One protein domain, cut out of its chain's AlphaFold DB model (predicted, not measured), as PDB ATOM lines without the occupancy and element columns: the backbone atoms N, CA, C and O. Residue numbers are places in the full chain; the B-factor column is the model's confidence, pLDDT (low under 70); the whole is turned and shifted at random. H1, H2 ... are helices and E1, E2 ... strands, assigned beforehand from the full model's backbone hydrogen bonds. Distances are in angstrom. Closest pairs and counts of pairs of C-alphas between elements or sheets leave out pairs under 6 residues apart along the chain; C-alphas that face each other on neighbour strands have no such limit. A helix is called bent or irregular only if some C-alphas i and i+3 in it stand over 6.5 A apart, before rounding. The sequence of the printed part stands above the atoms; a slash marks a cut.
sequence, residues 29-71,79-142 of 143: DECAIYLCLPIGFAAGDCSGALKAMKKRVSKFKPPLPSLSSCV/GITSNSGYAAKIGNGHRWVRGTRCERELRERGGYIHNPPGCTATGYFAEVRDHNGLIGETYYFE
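Overview. This is residues 29 to 71 and 79 to 142 of the 143 residues of an uncharacterized protein of Flavobacteriaceae bacterium (ex Bugula neritina AB1) (UniProt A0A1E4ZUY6). A curled, strongly twisted sheet of four strands, with the long bent strands E1 and E5 side by side in its middle, has the small hairpin E3 and E4 reaching out beyond one end as an arm. Toward the other end the two helices H1 and H2 touch each other beside the sheet, H2 only grazing it. The printed part has 107 residues with two named helices and then six named strands, H1 H2 E1 E2 E3 E4 E5 E6, and its class is mixed, helices and strands. The large sheet has the order E2 E1 E5 E6, all antiparallel. The whole is only just loose, close to compact, with a radius of gyration of the C-alphas of 15.8 A and spans of 56 by 28 by 23 A.

Along the chain. In the large sheet, E5, residues 119 to 130, is 31.4 A long and bends by 62 degrees at residue 122. E1, residues 81 to 90, is 27.5 A long, begins at C-alpha 81 (-58.831, -37.111, 21.552) and bends by 52 degrees at residue 86. E6, residues 133 to 141, is 21.2 A long, bends by 71 degrees at residue 136 and ends at C-alpha 141 (-40.638, -31.589, 19.040). E2 is residues 95 to 98. E3, residues 103 to 106, and E4, residues 112 to 115, form the second sheet. H2, residues 44 to 58, is 22.0 A long and irregular, with C-alphas 45 and 48 7.0 A apart. H1, residues 33 to 36, begins at C-alpha 33 (-47.432, -41.848, 24.826).

Arrangement. E1 and E5 are antiparallel at 159 degrees, with N 83 and O 127 3.0 A apart, within hydrogen-bond range. The hairpin of E5 and E6 has N 126 and O 139 within hydrogen-bond range at 2.9 A. The hairpin of E1 and E2 has N 90 and O 95 at 2.8 A. From edge strand E2 to edge strand E6 the way across the sheet turns by 133 degrees. The hairpin of E3 and E4 has N 105 and O 113 at 2.9 A. E3 is near E5, but apart from E1 and E2. H1 is on the large sheet at a height over the sheet of 9.1 A, over none of its strands, but only just. H1 touches H2, the closest C-alphas being those of Ile 33 and Ala 49, 5.0 A apart. H2 only grazes the sheet with its residues 50 to 57. In H2, 9 of 11 O i to N i+4 pairs are within hydrogen-bond range; H1 is too short for such a pair.

Size, cuts and confidence. The two C-alphas farthest apart, those of Val 71 and Arg 109, are 56.6 A apart. Residues 72 to 78 are not printed, and C-alphas 71 and 79 are 13.9 A apart across the cut. Of the links that are printed whole, H1 to H2 is short and those from E1 onward are tight. The mean pLDDT of the printed part is 91.5, with residue 43 under 70.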
ATOM      1  N   ASP A  29     -44.712 -49.041  24.555       93.00
ATOM      2  CA  ASP A  29     -44.124 -47.712  24.344       93.00
ATOM      3  C   ASP A  29     -45.034 -46.758  23.551       93.00
ATOM      4  O   ASP A  29     -45.082 -45.566  23.841       93.00
ATOM      5  N   GLU A  30     -45.754 -47.240  22.530       94.00
ATOM      6  CA  GLU A  30     -46.681 -46.397  21.762       94.00
ATOM      7  C   GLU A  30     -47.905 -46.012  22.600       94.00
ATOM      8  O   GLU A  30     -48.386 -44.884  22.504       94.00
ATOM      9  N   CYS A  31     -48.400 -46.921  23.438       92.19
ATOM     10  CA  CYS A  31     -49.536 -46.650  24.311       92.19
ATOM     11  C   CYS A  31     -49.173 -45.761  25.499       92.19
ATOM     12  O   CYS A  31     -49.957 -44.884  25.868       92.19
ATOM     13  N   ALA A  32     -47.951 -45.890  26.015       92.06
ATOM     14  CA  ALA A  32     -47.408 -45.024  27.054       92.06
ATOM     15  C   ALA A  32     -47.312 -43.547  26.623       92.06
ATOM     16  O   ALA A  32     -47.243 -42.666  27.480       92.06
ATOM     17  N   ILE A  33     -47.388 -43.235  25.320       94.38
ATOM     18  CA  ILE A  33     -47.432 -41.848  24.826       94.38
ATOM     19  C   ILE A  33     -48.597 -41.075  25.459       94.38
ATOM     20  O   ILE A  33     -48.402 -39.927  25.846       94.38
ATOM     21  N   TYR A  34     -49.777 -41.686  25.631       91.25
ATOM     22  CA  TYR A  34     -50.927 -41.008  26.250       91.25
ATOM     23  C   TYR A  34     -50.666 -40.592  27.706       91.25
ATOM     24  O   TYR A  34     -51.179 -39.566  28.141       91.25
ATOM     25  N   LEU A  35     -49.846 -41.353  28.437       89.88
ATOM     26  CA  LEU A  35     -49.478 -41.054  29.822       89.88
ATOM     27  C   LEU A  35     -48.340 -40.026  29.905       89.88
ATOM     28  O   LEU A  35     -48.335 -39.159  30.773       89.88
ATOM     29  N   CYS A  36     -47.381 -40.111  28.986       93.69
ATOM     30  CA  CYS A  36     -46.172 -39.291  29.002       93.69
ATOM     31  C   CYS A  36     -46.331 -37.917  28.339       93.69
ATOM     32  O   CYS A  36     -45.586 -36.991  28.667       93.69
ATOM     33  N   LEU A  37     -47.273 -37.769  27.404       94.56
ATOM     34  CA  LEU A  37     -47.449 -36.534  26.639       94.56
ATOM     35  C   LEU A  37     -47.902 -35.339  27.502       94.56
ATOM     36  O   LEU A  37     -47.274 -34.289  27.369       94.56
ATOM     37  N   PRO A  38     -48.891 -35.462  28.418       90.38
ATOM     38  CA  PRO A  38     -49.343 -34.337  29.249       90.38
ATOM     39  C   PRO A  38     -48.250 -33.725  30.134       90.38
ATOM     40  O   PRO A  38     -48.323 -32.548  30.474       90.38
ATOM     41  N   ILE A  39     -47.236 -34.523  30.489       89.62
ATOM     42  CA  ILE A  39     -46.088 -34.124  31.318       89.62
ATOM     43  C   ILE A  39     -44.827 -33.823  30.489       89.62
ATOM     44  O   ILE A  39     -43.727 -33.728  31.035       89.62
ATOM     45  N   GLY A  40     -44.951 -33.745  29.160       90.88
ATOM     46  CA  GLY A  40     -43.850 -33.400  28.262       90.88
ATOM     47  C   GLY A  40     -42.683 -34.393  28.259       90.88
ATOM     48  O   GLY A  40     -41.557 -34.004  27.958       90.88
ATOM     49  N   PHE A  41     -42.929 -35.667  28.587       91.62
ATOM     50  CA  PHE A  41     -41.905 -36.719  28.683       91.62
ATOM     51  C   PHE A  41     -40.776 -36.413  29.688       91.62
ATOM     52  O   PHE A  41     -39.666 -36.921  29.538       91.62
ATOM     53  N   ALA A  42     -41.043 -35.603  30.719       76.75
ATOM     54  CA  ALA A  42     -40.043 -35.187  31.707       76.75
ATOM     55  C   ALA A  42     -39.501 -36.332  32.597       76.75
ATOM     56  O   ALA A  42     -38.475 -36.165  33.256       76.75
ATOM     57  N   ALA A  43     -40.159 -37.498  32.618       69.25
ATOM     58  CA  ALA A  43     -39.736 -38.673  33.382       69.25
ATOM     59  C   ALA A  43     -38.795 -39.582  32.569       69.25
ATOM     60  O   ALA A  43     -39.034 -39.830  31.387       69.25
ATOM     61  N   GLY A  44     -37.760 -40.146  33.208       73.19
ATOM     62  CA  GLY A  44     -36.835 -41.096  32.561       73.19
ATOM     63  C   GLY A  44     -37.544 -42.310  31.940       73.19
ATOM     64  O   GLY A  44     -37.160 -42.778  30.861       73.19
ATOM     65  N   ASP A  45     -38.652 -42.727  32.553       85.06
ATOM     66  CA  ASP A  45     -39.498 -43.837  32.102       85.06
ATOM     67  C   ASP A  45     -40.282 -43.523  30.812       85.06
ATOM     68  O   ASP A  45     -40.779 -44.421  30.141       85.06
ATOM     69  N   CYS A  46     -40.342 -42.254  30.398       93.50
ATOM     70  CA  CYS A  46     -41.021 -41.819  29.177       93.50
ATOM     71  C   CYS A  46     -40.110 -41.797  27.938       93.50
ATOM     72  O   CYS A  46     -40.553 -41.434  26.845       93.50
ATOM     73  N   SER A  47     -38.843 -42.196  28.069       92.56
ATOM     74  CA  SER A  47     -37.881 -42.210  26.958       92.56
ATOM     75  C   SER A  47     -38.278 -43.177  25.830       92.56
ATOM     76  O   SER A  47     -38.159 -42.829  24.649       92.56
ATOM     77  N   GLY A  48     -38.818 -44.353  26.176       94.12
ATOM     78  CA  GLY A  48     -39.382 -45.315  25.221       94.12
ATOM     79  C   GLY A  48     -40.561 -44.722  24.450       94.12
ATOM     80  O   GLY A  48     -40.557 -44.705  23.214       94.12
ATOM     81  N   ALA A  49     -41.503 -44.110  25.171       95.31
ATOM     82  CA  ALA A  49     -42.665 -43.443  24.592       95.31
ATOM     83  C   ALA A  49     -42.283 -42.276  23.668       95.31
ATOM     84  O   ALA A  49     -42.795 -42.174  22.553       95.31
ATOM     85  N   LEU A  50     -41.328 -41.430  24.072       94.94
ATOM     86  CA  LEU A  50     -40.834 -40.328  23.241       94.94
ATOM     87  C   LEU A  50     -40.230 -40.849  21.932       94.94
ATOM     88  O   LEU A  50     -40.528 -40.345  20.843       94.94
ATOM     89  N   LYS A  51     -39.397 -41.891  22.019       95.44
ATOM     90  CA  LYS A  51     -38.792 -42.533  20.850       95.44
ATOM     91  C   LYS A  51     -39.855 -43.147  19.939       95.44
ATOM     92  O   LYS A  51     -39.769 -42.990  18.719       95.44
ATOM     93  N   ALA A  52     -40.849 -43.827  20.507       96.12
ATOM     94  CA  ALA A  52     -41.964 -44.397  19.763       96.12
ATOM     95  C   ALA A  52     -42.772 -43.306  19.048       96.12
ATOM     96  O   ALA A  52     -42.999 -43.416  17.842       96.12
ATOM     97  N   MET A  53     -43.100 -42.210  19.735       96.38
ATOM     98  CA  MET A  53     -43.810 -41.067  19.161       96.38
ATOM     99  C   MET A  53     -43.057 -40.480  17.961       96.38
ATOM    100  O   MET A  53     -43.607 -40.402  16.860       96.38
ATOM    101  N   LYS A  54     -41.774 -40.131  18.128       96.12
ATOM    102  CA  LYS A  54     -40.955 -39.592  17.027       96.12
ATOM    103  C   LYS A  54     -40.850 -40.573  15.860       96.12
ATOM    104  O   LYS A  54     -40.963 -40.175  14.704       96.12
ATOM    105  N   LYS A  55     -40.710 -41.872  16.144       96.75
ATOM    106  CA  LYS A  55     -40.667 -42.935  15.128       96.75
ATOM    107  C   LYS A  55     -41.974 -43.065  14.341       96.75
ATOM    108  O   LYS A  55     -41.944 -43.463  13.179       96.75
ATOM    109  N   ARG A  56     -43.126 -42.781  14.949       96.00
ATOM    110  CA  ARG A  56     -44.413 -42.761  14.239       96.00
ATOM    111  C   ARG A  56     -44.472 -41.589  13.270       96.00
ATOM    112  O   ARG A  56     -44.767 -41.796  12.094       96.00
ATOM    113  N   VAL A  57     -44.101 -40.399  13.734       96.00
ATOM    114  CA  VAL A  57     -44.099 -39.183  12.910       96.00
ATOM    115  C   VAL A  57     -43.080 -39.267  11.775       96.00
ATOM    116  O   VAL A  57     -43.410 -38.918  10.645       96.00
ATOM    117  N   SER A  58     -41.892 -39.832  12.016       95.19
ATOM    118  CA  SER A  58     -40.900 -40.072  10.954       95.19
ATOM    119  C   SER A  58     -41.379 -41.060   9.885       95.19
ATOM    120  O   SER A  58     -40.868 -41.071   8.770       95.19
ATOM    121  N   LYS A  59     -42.395 -41.869  10.202       95.38
ATOM    122  CA  LYS A  59     -43.094 -42.769   9.276       95.38
ATOM    123  C   LYS A  59     -44.403 -42.182   8.743       95.38
ATOM    124  O   LYS A  59     -45.246 -42.938   8.267       95.38
ATOM    125  N   PHE A  60     -44.590 -40.866   8.855       94.00
ATOM    126  CA  PHE A  60     -45.796 -40.152   8.427       94.00
ATOM    127  C   PHE A  60     -47.087 -40.667   9.082       94.00
ATOM    128  O   PHE A  60     -48.169 -40.579   8.503       94.00
ATOM    129  N   LYS A  61     -46.986 -41.213  10.298       93.94
ATOM    130  CA  LYS A  61     -48.138 -41.603  11.115       93.94
ATOM    131  C   LYS A  61     -48.438 -40.526  12.162       93.94
ATOM    132  O   LYS A  61     -47.520 -39.808  12.563       93.94
ATOM    133  N   PRO A  62     -49.686 -40.443  12.659       93.38
ATOM    134  CA  PRO A  62     -50.009 -39.584  13.791       93.38
ATOM    135  C   PRO A  62     -49.108 -39.885  15.003       93.38
ATOM    136  O   PRO A  62     -48.784 -41.062  15.228       93.38
ATOM    137  N   PRO A  63     -48.713 -38.866  15.793       94.25
ATOM    138  CA  PRO A  63     -47.773 -39.050  16.897       94.25
ATOM    139  C   PRO A  63     -48.308 -40.018  17.954       94.25
ATOM    140  O   PRO A  63     -47.549 -40.838  18.461       94.25
ATOM    141  N   LEU A  64     -49.617 -39.996  18.213       93.88
ATOM    142  CA  LEU A  64     -50.286 -40.970  19.068       93.88
ATOM    143  C   LEU A  64     -50.860 -42.133  18.235       93.88
ATOM    144  O   LEU A  64     -51.267 -41.941  17.080       93.88
ATOM    145  N   PRO A  65     -50.881 -43.365  18.768       92.38
ATOM    146  CA  PRO A  65     -51.652 -44.458  18.189       92.38
ATOM    147  C   PRO A  65     -53.159 -44.228  18.333       92.38
ATOM    148  O   PRO A  65     -53.615 -43.365  19.087       92.38
ATOM    149  N   SER A  66     -53.938 -45.029  17.602       88.56
ATOM    150  CA  SER A  66     -55.385 -45.084  17.818       88.56
ATOM    151  C   SER A  66     -55.657 -45.484  19.265       88.56
ATOM    152  O   SER A  66     -55.104 -46.480  19.732       88.56
ATOM    153  N   LEU A  67     -56.524 -44.751  19.965       85.12
ATOM    154  CA  LEU A  67     -56.821 -45.025  21.373       85.12
ATOM    155  C   LEU A  67     -57.353 -46.455  21.581       85.12
ATOM    156  O   LEU A  67     -56.955 -47.137  22.519       85.12
ATOM    157  N   SER A  68     -58.156 -46.953  20.636       82.00
ATOM    158  CA  SER A  68     -58.687 -48.325  20.644       82.00
ATOM    159  C   SER A  68     -57.616 -49.419  20.613       82.00
ATOM    160  O   SER A  68     -57.882 -50.539  21.029       82.00
ATOM    161  N   SER A  69     -56.405 -49.113  20.133       83.81
ATOM    162  CA  SER A  69     -55.287 -50.067  20.118       83.81
ATOM    163  C   SER A  69     -54.512 -50.129  21.437       83.81
ATOM    164  O   SER A  69     -53.660 -50.999  21.581       83.81
ATOM    165  N   CYS A  70     -54.810 -49.223  22.374       86.12
ATOM    166  CA  CYS A  70     -54.125 -49.088  23.660       86.12
ATOM    167  C   CYS A  70     -55.016 -49.344  24.870       86.12
ATOM    168  O   CYS A  70     -54.522 -49.468  25.987       86.12
ATOM    169  N   VAL A  71     -56.326 -49.410  24.658       79.69
ATOM    170  CA  VAL A  71     -57.304 -49.525  25.727       79.69
ATOM    171  C   VAL A  71     -58.125 -50.788  25.513       79.69
ATOM    172  O   VAL A  71     -58.948 -50.871  24.605       79.69
ATOM    173  N   GLY A  79     -64.472 -38.595  25.183       71.62
ATOM    174  CA  GLY A  79     -63.830 -37.310  24.941       71.62
ATOM    175  C   GLY A  79     -62.316 -37.337  24.781       71.62
ATOM    176  O   GLY A  79     -61.782 -36.309  24.372       71.62
ATOM    177  N   ILE A  80     -61.615 -38.454  25.041       84.31
ATOM    178  CA  ILE A  80     -60.152 -38.472  24.872       84.31
ATOM    179  C   ILE A  80     -59.806 -38.456  23.383       84.31
ATOM    180  O   ILE A  80     -60.002 -39.432  22.658       84.31
ATOM    181  N   THR A  81     -59.264 -37.334  22.930       87.94
ATOM    182  CA  THR A  81     -58.831 -37.111  21.552       87.94
ATOM    183  C   THR A  81     -57.379 -36.660  21.527       87.94
ATOM    184  O   THR A  81     -56.840 -36.164  22.515       87.94
ATOM    185  N   SER A  82     -56.719 -36.843  20.387       90.00
ATOM    186  CA  SER A  82     -55.387 -36.290  20.163       90.00
ATOM    187  C   SER A  82     -55.432 -35.283  19.025       90.00
ATOM    188  O   SER A  82     -56.101 -35.499  18.015       90.00
ATOM    189  N   ASN A  83     -54.728 -34.168  19.198       93.06
ATOM    190  CA  ASN A  83     -54.504 -33.199  18.134       93.06
ATOM    191  C   ASN A  83     -52.998 -33.073  17.902       93.06
ATOM    192  O   ASN A  83     -52.188 -33.163  18.823       93.06
ATOM    193  N   SER A  84     -52.612 -32.935  16.642       94.81
ATOM    194  CA  SER A  84     -51.218 -32.825  16.247       94.81
ATOM    195  C   SER A  84     -51.092 -32.128  14.906       94.81
ATOM    196  O   SER A  84     -52.029 -32.090  14.108       94.81
ATOM    197  N   GLY A  85     -49.910 -31.586  14.642       96.06
ATOM    198  CA  GLY A  85     -49.626 -30.919  13.383       96.06
ATOM    199  C   GLY A  85     -48.219 -30.352  13.343       96.06
ATOM    200  O   GLY A  85     -47.383 -30.661  14.191       96.06
ATOM    201  N   TYR A  86     -47.963 -29.518  12.342       96.25
ATOM    202  CA  TYR A  86     -46.677 -28.853  12.167       96.25
ATOM    203  C   TYR A  86     -46.541 -27.641  13.085       96.25
ATOM    204  O   TYR A  86     -47.533 -26.994  13.436       96.25
ATOM    205  N   ALA A  87     -45.302 -27.323  13.443       97.06
ATOM    206  CA  ALA A  87     -44.965 -26.091  14.129       97.06
ATOM    207  C   ALA A  87     -43.618 -25.539  13.648       97.06
ATOM    208  O   ALA A  87     -42.680 -26.287  13.379       97.06
ATOM    209  N   ALA A  88     -43.513 -24.219  13.583       97.00
ATOM    210  CA  ALA A  88     -42.299 -23.510  13.214       97.00
ATOM    211  C   ALA A  88     -41.517 -23.145  14.481       97.00
ATOM    212  O   ALA A  88     -42.033 -22.433  15.346       97.00
ATOM    213  N   LYS A  89     -40.275 -23.622  14.588       96.69
ATOM    214  CA  LYS A  89     -39.341 -23.278  15.664       96.69
ATOM    215  C   LYS A  89     -38.699 -21.935  15.357       96.69
ATOM    216  O   LYS A  89     -38.103 -21.782  14.293       96.69
ATOM    217  N   ILE A  90     -38.805 -20.969  16.266       95.38
ATOM    218  CA  ILE A  90     -38.301 -19.608  16.052       95.38
ATOM    219  C   ILE A  90     -37.126 -19.300  16.978       95.38
ATOM    220  O   ILE A  90     -37.207 -19.494  18.194       95.38
ATOM    221  N   GLY A  91     -36.049 -18.762  16.406       89.69
ATOM    222  CA  GLY A  91     -34.834 -18.400  17.130       89.69
ATOM    223  C   GLY A  91     -34.169 -19.614  17.780       89.69
ATOM    224  O   GLY A  91     -34.077 -20.684  17.175       89.69
ATOM    225  N   ASN A  92     -33.743 -19.457  19.037       84.69
ATOM    226  CA  ASN A  92     -32.962 -20.460  19.774       84.69
ATOM    227  C   ASN A  92     -33.791 -21.642  20.317       84.69
ATOM    228  O   ASN A  92     -33.262 -22.483  21.033       84.69
ATOM    229  N   GLY A  93     -35.082 -21.739  19.973       76.56
ATOM    230  CA  GLY A  93     -35.879 -22.945  20.210       76.56
ATOM    231  C   GLY A  93     -36.886 -22.928  21.350       76.56
ATOM    232  O   GLY A  93     -37.574 -23.924  21.543       76.56
ATOM    233  N   HIS A  94     -37.028 -21.807  22.053       82.69
ATOM    234  CA  HIS A  94     -38.042 -21.654  23.103       82.69
ATOM    235  C   HIS A  94     -39.405 -21.195  22.570       82.69
ATOM    236  O   HIS A  94     -40.394 -21.243  23.293       82.69
ATOM    237  N   ARG A  95     -39.475 -20.741  21.311       94.75
ATOM    238  CA  ARG A  95     -40.705 -20.233  20.701       94.75
ATOM    239  C   ARG A  95     -41.143 -21.113  19.540       94.75
ATOM    240  O   ARG A  95     -40.366 -21.348  18.616       94.75
ATOM    241  N   TRP A  96     -42.412 -21.505  19.567       96.00
ATOM    242  CA  TRP A  96     -43.053 -22.320  18.542       96.00
ATOM    243  C   TRP A  96     -44.294 -21.625  17.984       96.00
ATOM    244  O   TRP A  96     -45.088 -21.070  18.740       96.00
ATOM    245  N   VAL A  97     -44.475 -21.672  16.664       95.94
ATOM    246  CA  VAL A  97     -45.676 -21.172  15.977       95.94
ATOM    247  C   VAL A  97     -46.448 -22.363  15.418       95.94
ATOM    248  O   VAL A  97     -45.970 -23.058  14.521       95.94
ATOM    249  N   ARG A  98     -47.627 -22.632  15.985       95.25
ATOM    250  CA  ARG A  98     -48.486 -23.768  15.620       95.25
ATOM    251  C   ARG A  98     -49.066 -23.595  14.213       95.25
ATOM    252  O   ARG A  98     -49.478 -22.505  13.844       95.25
ATOM    253  N   GLY A  99     -49.159 -24.695  13.467       95.19
ATOM    254  CA  GLY A  99     -49.799 -24.736  12.148       95.19
ATOM    255  C   GLY A  99     -48.936 -24.182  11.014       95.19
ATOM    256  O   GLY A  99     -49.401 -24.095   9.884       95.19
ATOM    257  N   THR A 100     -47.682 -23.832  11.295       95.69
ATOM    258  CA  THR A 100     -46.781 -23.190  10.337       95.69
ATOM    259  C   THR A 100     -45.541 -24.048  10.125       95.69
ATOM    260  O   THR A 100     -45.013 -24.631  11.070       95.69
ATOM    261  N   ARG A 101     -45.067 -24.130   8.881       96.44
ATOM    262  CA  ARG A 101     -43.768 -24.724   8.539       96.44
ATOM    263  C   ARG A 101     -42.747 -23.617   8.297       96.44
ATOM    264  O   ARG A 101     -43.131 -22.516   7.920       96.44
ATOM    265  N   CYS A 102     -41.460 -23.906   8.487       94.94
ATOM    266  CA  CYS A 102     -40.423 -23.024   7.962       94.94
ATOM    267  C   CYS A 102     -40.383 -23.150   6.443       94.94
ATOM    268  O   CYS A 102     -40.065 -24.215   5.911       94.94
ATOM    269  N   GLU A 103     -40.613 -22.042   5.760       95.56
ATOM    270  CA  GLU A 103     -40.469 -21.929   4.316       95.56
ATOM    271  C   GLU A 103     -39.288 -21.024   3.985       95.56
ATOM    272  O   GLU A 103     -38.938 -20.123   4.750       95.56
ATOM    273  N   ARG A 104     -38.626 -21.299   2.860       93.25
ATOM    274  CA  ARG A 104     -37.584 -20.431   2.316       93.25
ATOM    275  C   ARG A 104     -38.184 -19.604   1.199       93.25
ATOM    276  O   ARG A 104     -38.617 -20.159   0.197       93.25
ATOM    277  N   GLU A 105     -38.128 -18.297   1.355       91.81
ATOM    278  CA  GLU A 105     -38.603 -17.341   0.365       91.81
ATOM    279  C   GLU A 105     -37.413 -16.578  -0.226       91.81
ATOM    280  O   GLU A 105     -36.469 -16.214   0.483       91.81
ATOM    281  N   LEU A 106     -37.432 -16.381  -1.546       91.00
ATOM    282  CA  LEU A 106     -36.441 -15.585  -2.267       91.00
ATOM    283  C   LEU A 106     -36.771 -14.104  -2.109       91.00
ATOM    284  O   LEU A 106     -37.881 -13.675  -2.401       91.00
ATOM    285  N   ARG A 107     -35.787 -13.308  -1.693       87.25
ATOM    286  CA  ARG A 107     -35.927 -11.850  -1.706       87.25
ATOM    287  C   ARG A 107     -35.793 -11.319  -3.132       87.25
ATOM    288  O   ARG A 107     -34.944 -11.790  -3.885       87.25
ATOM    289  N   GLU A 108     -36.528 -10.253  -3.446       86.50
ATOM    290  CA  GLU A 108     -36.460  -9.557  -4.745       86.50
ATOM    291  C   GLU A 108     -35.037  -9.109  -5.121       86.50
ATOM    292  O   GLU A 108     -34.653  -9.152  -6.285       86.50
ATOM    293  N   ARG A 109     -34.218  -8.717  -4.133       87.88
ATOM    294  CA  ARG A 109     -32.815  -8.295  -4.331       87.88
ATOM    295  C   ARG A 109     -31.800  -9.440  -4.221       87.88
ATOM    296  O   ARG A 109     -30.609  -9.188  -4.050       87.88
ATOM    297  N   GLY A 110     -32.263 -10.686  -4.275       87.50
ATOM    298  CA  GLY A 110     -31.446 -11.866  -4.027       87.50
ATOM    299  C   GLY A 110     -31.269 -12.183  -2.537       87.50
ATOM    300  O   GLY A 110     -31.477 -11.352  -1.648       87.50
ATOM    301  N   GLY A 111     -30.898 -13.435  -2.266       88.50
ATOM    302  CA  GLY A 111     -30.838 -14.004  -0.919       88.50
ATOM    303  C   GLY A 111     -32.143 -14.682  -0.492       88.50
ATOM    304  O   GLY A 111     -33.166 -14.590  -1.171       88.50
ATOM    305  N   TYR A 112     -32.092 -15.380   0.641       89.25
ATOM    306  CA  TYR A 112     -33.225 -16.126   1.185       89.25
ATOM    307  C   TYR A 112     -33.617 -15.596   2.558       89.25
ATOM    308  O   TYR A 112     -32.755 -15.260   3.371       89.25
ATOM    309  N   ILE A 113     -34.918 -15.567   2.819       90.31
ATOM    310  CA  ILE A 113     -35.473 -15.435   4.164       90.31
ATOM    311  C   ILE A 113     -36.215 -16.692   4.547       90.31
ATOM    312  O   ILE A 113     -36.702 -17.434   3.696       90.31
ATOM    313  N   HIS A 114     -36.302 -16.906   5.851       92.62
ATOM    314  CA  HIS A 114     -37.229 -17.867   6.405       92.62
ATOM    315  C   HIS A 114     -38.554 -17.181   6.717       92.62
ATOM    316  O   HIS A 114     -38.563 -16.100   7.314       92.62
ATOM    317  N   ASN A 115     -39.648 -17.827   6.330       92.06
ATOM    318  CA  ASN A 115     -40.998 -17.500   6.753       92.06
ATOM    319  C   ASN A 115     -41.484 -18.606   7.710       92.06
ATOM    320  O   ASN A 115     -41.409 -19.780   7.341       92.06
ATOM    321  N   PRO A 116     -41.940 -18.280   8.932       93.69
ATOM    322  CA  PRO A 116     -41.928 -16.961   9.573       93.69
ATOM    323  C   PRO A 116     -40.505 -16.426   9.833       93.69
ATOM    324  O   PRO A 116     -39.557 -17.209   9.936       93.69
ATOM    325  N   PRO A 117     -40.320 -15.102   9.983       91.81
ATOM    326  CA  PRO A 117     -39.014 -14.528  10.289       91.81
ATOM    327  C   PRO A 117     -38.369 -15.160  11.529       91.81
ATOM    328  O   PRO A 117     -38.980 -15.269  12.594       91.81
ATOM    329  N   GLY A 118     -37.109 -15.574  11.381       92.00
ATOM    330  CA  GLY A 118     -36.354 -16.257  12.433       92.00
ATOM    331  C   GLY A 118     -36.685 -17.743  12.591       92.00
ATOM    332  O   GLY A 118     -36.237 -18.341  13.568       92.00
ATOM    333  N   CYS A 119     -37.458 -18.341  11.679       95.06
ATOM    334  CA  CYS A 119     -37.688 -19.783  11.676       95.06
ATOM    335  C   CYS A 119     -36.372 -20.534  11.458       95.06
ATOM    336  O   CYS A 119     -35.659 -20.277  10.490       95.06
ATOM    337  N   THR A 120     -36.055 -21.446  12.372       94.31
ATOM    338  CA  THR A 120     -34.820 -22.240  12.363       94.31
ATOM    339  C   THR A 120     -35.073 -23.702  12.015       94.31
ATOM    340  O   THR A 120     -34.198 -24.336  11.433       94.31
ATOM    341  N   ALA A 121     -36.266 -24.232  12.311       94.62
ATOM    342  CA  ALA A 121     -36.647 -25.600  11.964       94.62
ATOM    343  C   ALA A 121     -38.170 -25.793  11.868       94.62
ATOM    344  O   ALA A 121     -38.943 -25.178  12.607       94.62
ATOM    345  N   THR A 122     -38.603 -26.686  10.972       96.06
ATOM    346  CA  THR A 122     -39.972 -27.217  11.002       96.06
ATOM    347  C   THR A 122     -39.993 -28.403  11.952       96.06
ATOM    348  O   THR A 122     -39.317 -29.399  11.706       96.06
ATOM    349  N   GLY A 123     -40.783 -28.303  13.009       95.94
ATOM    350  CA  GLY A 123     -41.088 -29.403  13.908       95.94
ATOM    351  C   GLY A 123     -42.574 -29.735  13.900       95.94
ATOM    352  O   GLY A 123     -43.321 -29.433  12.962       95.94
ATOM    353  N   TYR A 124     -42.993 -30.363  14.985       96.88
ATOM    354  CA  TYR A 124     -44.329 -30.882  15.197       96.88
ATOM    355  C   TYR A 124     -44.810 -30.515  16.594       96.88
ATOM    356  O   TYR A 124     -44.014 -30.225  17.489       96.88
ATOM    357  N   PHE A 125     -46.123 -30.555  16.784       96.69
ATOM    358  CA  PHE A 125     -46.733 -30.531  18.102       96.69
ATOM    359  C   PHE A 125     -47.684 -31.713  18.264       96.69
ATOM    360  O   PHE A 125     -48.265 -32.195  17.286       96.69
ATOM    361  N   ALA A 126     -47.858 -32.152  19.503       96.62
ATOM    362  CA  ALA A 126     -48.861 -33.129  19.886       96.62
ATOM    363  C   ALA A 126     -49.490 -32.731  21.224       96.62
ATOM    364  O   ALA A 126     -48.823 -32.188  22.104       96.62
ATOM    365  N   GLU A 127     -50.783 -32.998  21.359       94.75
ATOM    366  CA  GLU A 127     -51.554 -32.726  22.567       94.75
ATOM    367  C   GLU A 127     -52.676 -33.757  22.747       94.75
ATOM    368  O   GLU A 127     -53.234 -34.261  21.766       94.75
ATOM    369  N   VAL A 128     -53.014 -34.046  24.005       92.31
ATOM    370  CA  VAL A 128     -54.185 -34.851  24.378       92.31
ATOM    371  C   VAL A 128     -55.278 -33.911  24.865       92.31
ATOM    372  O   VAL A 128     -55.002 -32.962  25.595       92.31
ATOM    373  N   ARG A 129     -56.521 -34.162  24.469       91.56
ATOM    374  CA  ARG A 129     -57.695 -33.442  24.959       91.56
ATOM    375  C   ARG A 129     -58.719 -34.397  25.538       91.56
ATOM    376  O   ARG A 129     -58.826 -35.513  25.047       91.56
ATOM    377  N   ASP A 130     -59.482 -33.937  26.518       89.75
ATOM    378  CA  ASP A 130     -60.730 -34.548  26.974       89.75
ATOM    379  C   ASP A 130     -61.924 -33.608  26.702       89.75
ATOM    380  O   ASP A 130     -61.824 -32.636  25.947       89.75
ATOM    381  N   HIS A 131     -63.070 -33.892  27.323       88.44
ATOM    382  CA  HIS A 131     -64.262 -33.047  27.252       88.44
ATOM    383  C   HIS A 131     -64.095 -31.679  27.941       88.44
ATOM    384  O   HIS A 131     -64.823 -30.747  27.606       88.44
ATOM    385  N   ASN A 132     -63.146 -31.542  28.869       88.56
ATOM    386  CA  ASN A 132     -62.840 -30.295  29.572       88.56
ATOM    387  C   ASN A 132     -61.790 -29.449  28.840       88.56
ATOM    388  O   ASN A 132     -61.574 -28.291  29.196       88.56
ATOM    389  N   GLY A 133     -61.151 -29.995  27.803       90.62
ATOM    390  CA  GLY A 133     -60.196 -29.288  26.965       90.62
ATOM    391  C   GLY A 133     -58.835 -29.971  26.938       90.62
ATOM    392  O   GLY A 133     -58.739 -31.173  26.728       90.62
ATOM    393  N   LEU A 134     -57.761 -29.188  27.031       92.25
ATOM    394  CA  LEU A 134     -56.386 -29.685  26.946       92.25
ATOM    395  C   LEU A 134     -55.977 -30.413  28.237       92.25
ATOM    396  O   LEU A 134     -56.090 -29.845  29.319       92.25
ATOM    397  N   ILE A 135     -55.442 -31.630  28.106       91.75
ATOM    398  CA  ILE A 135     -54.849 -32.383  29.215       91.75
ATOM    399  C   ILE A 135     -53.338 -32.131  29.221       91.75
ATOM    400  O   ILE A 135     -52.618 -32.605  28.339       91.75
ATOM    401  N   GLY A 136     -52.859 -31.408  30.234       90.25
ATOM    402  CA  GLY A 136     -51.446 -31.048  30.375       90.25
ATOM    403  C   GLY A 136     -50.995 -29.974  29.384       90.25
ATOM    404  O   GLY A 136     -51.771 -29.098  29.004       90.25
ATOM    405  N   GLU A 137     -49.727 -30.023  28.982       91.00
ATOM    406  CA  GLU A 137     -49.147 -29.048  28.052       91.00
ATOM    407  C   GLU A 137     -49.103 -29.558  26.604       91.00
ATOM    408  O   GLU A 137     -49.055 -30.757  26.327       91.00
ATOM    409  N   THR A 138     -49.075 -28.626  25.643       94.44
ATOM    410  CA  THR A 138     -48.718 -28.976  24.262       94.44
ATOM    411  C   THR A 138     -47.240 -29.319  24.201       94.44
ATOM    412  O   THR A 138     -46.389 -28.479  24.493       94.44
ATOM    413  N   TYR A 139     -46.926 -30.512  23.712       95.69
ATOM    414  CA  TYR A 139     -45.546 -30.913  23.508       95.69
ATOM    415  C   TYR A 139     -45.082 -30.576  22.090       95.69
ATOM    416  O   TYR A 139     -45.695 -31.009  21.111       95.69
ATOM    417  N   TYR A 140     -43.981 -29.835  21.981       95.38
ATOM    418  CA  TYR A 140     -43.342 -29.476  20.715       95.38
ATOM    419  C   TYR A 140     -42.044 -30.256  20.527       95.38
ATOM    420  O   TYR A 140     -41.267 -30.416  21.467       95.38
ATOM    421  N   PHE A 141     -41.792 -30.738  19.312       94.75
ATOM    422  CA  PHE A 141     -40.638 -31.589  19.040       94.75
ATOM    423  C   PHE A 141     -40.177 -31.548  17.584       94.75
ATOM    424  O   PHE A 141     -40.933 -31.253  16.663       94.75
ATOM    425  N   GLU A 142     -38.912 -31.910  17.389       93.50
ATOM    426  CA  GLU A 142     -38.288 -32.170  16.089       93.50
ATOM    427  C   GLU A 142     -38.040 -33.675  15.931       93.50
ATOM    428  O   GLU A 142     -37.948 -34.407  16.932       93.50
TER     429      GLU A 142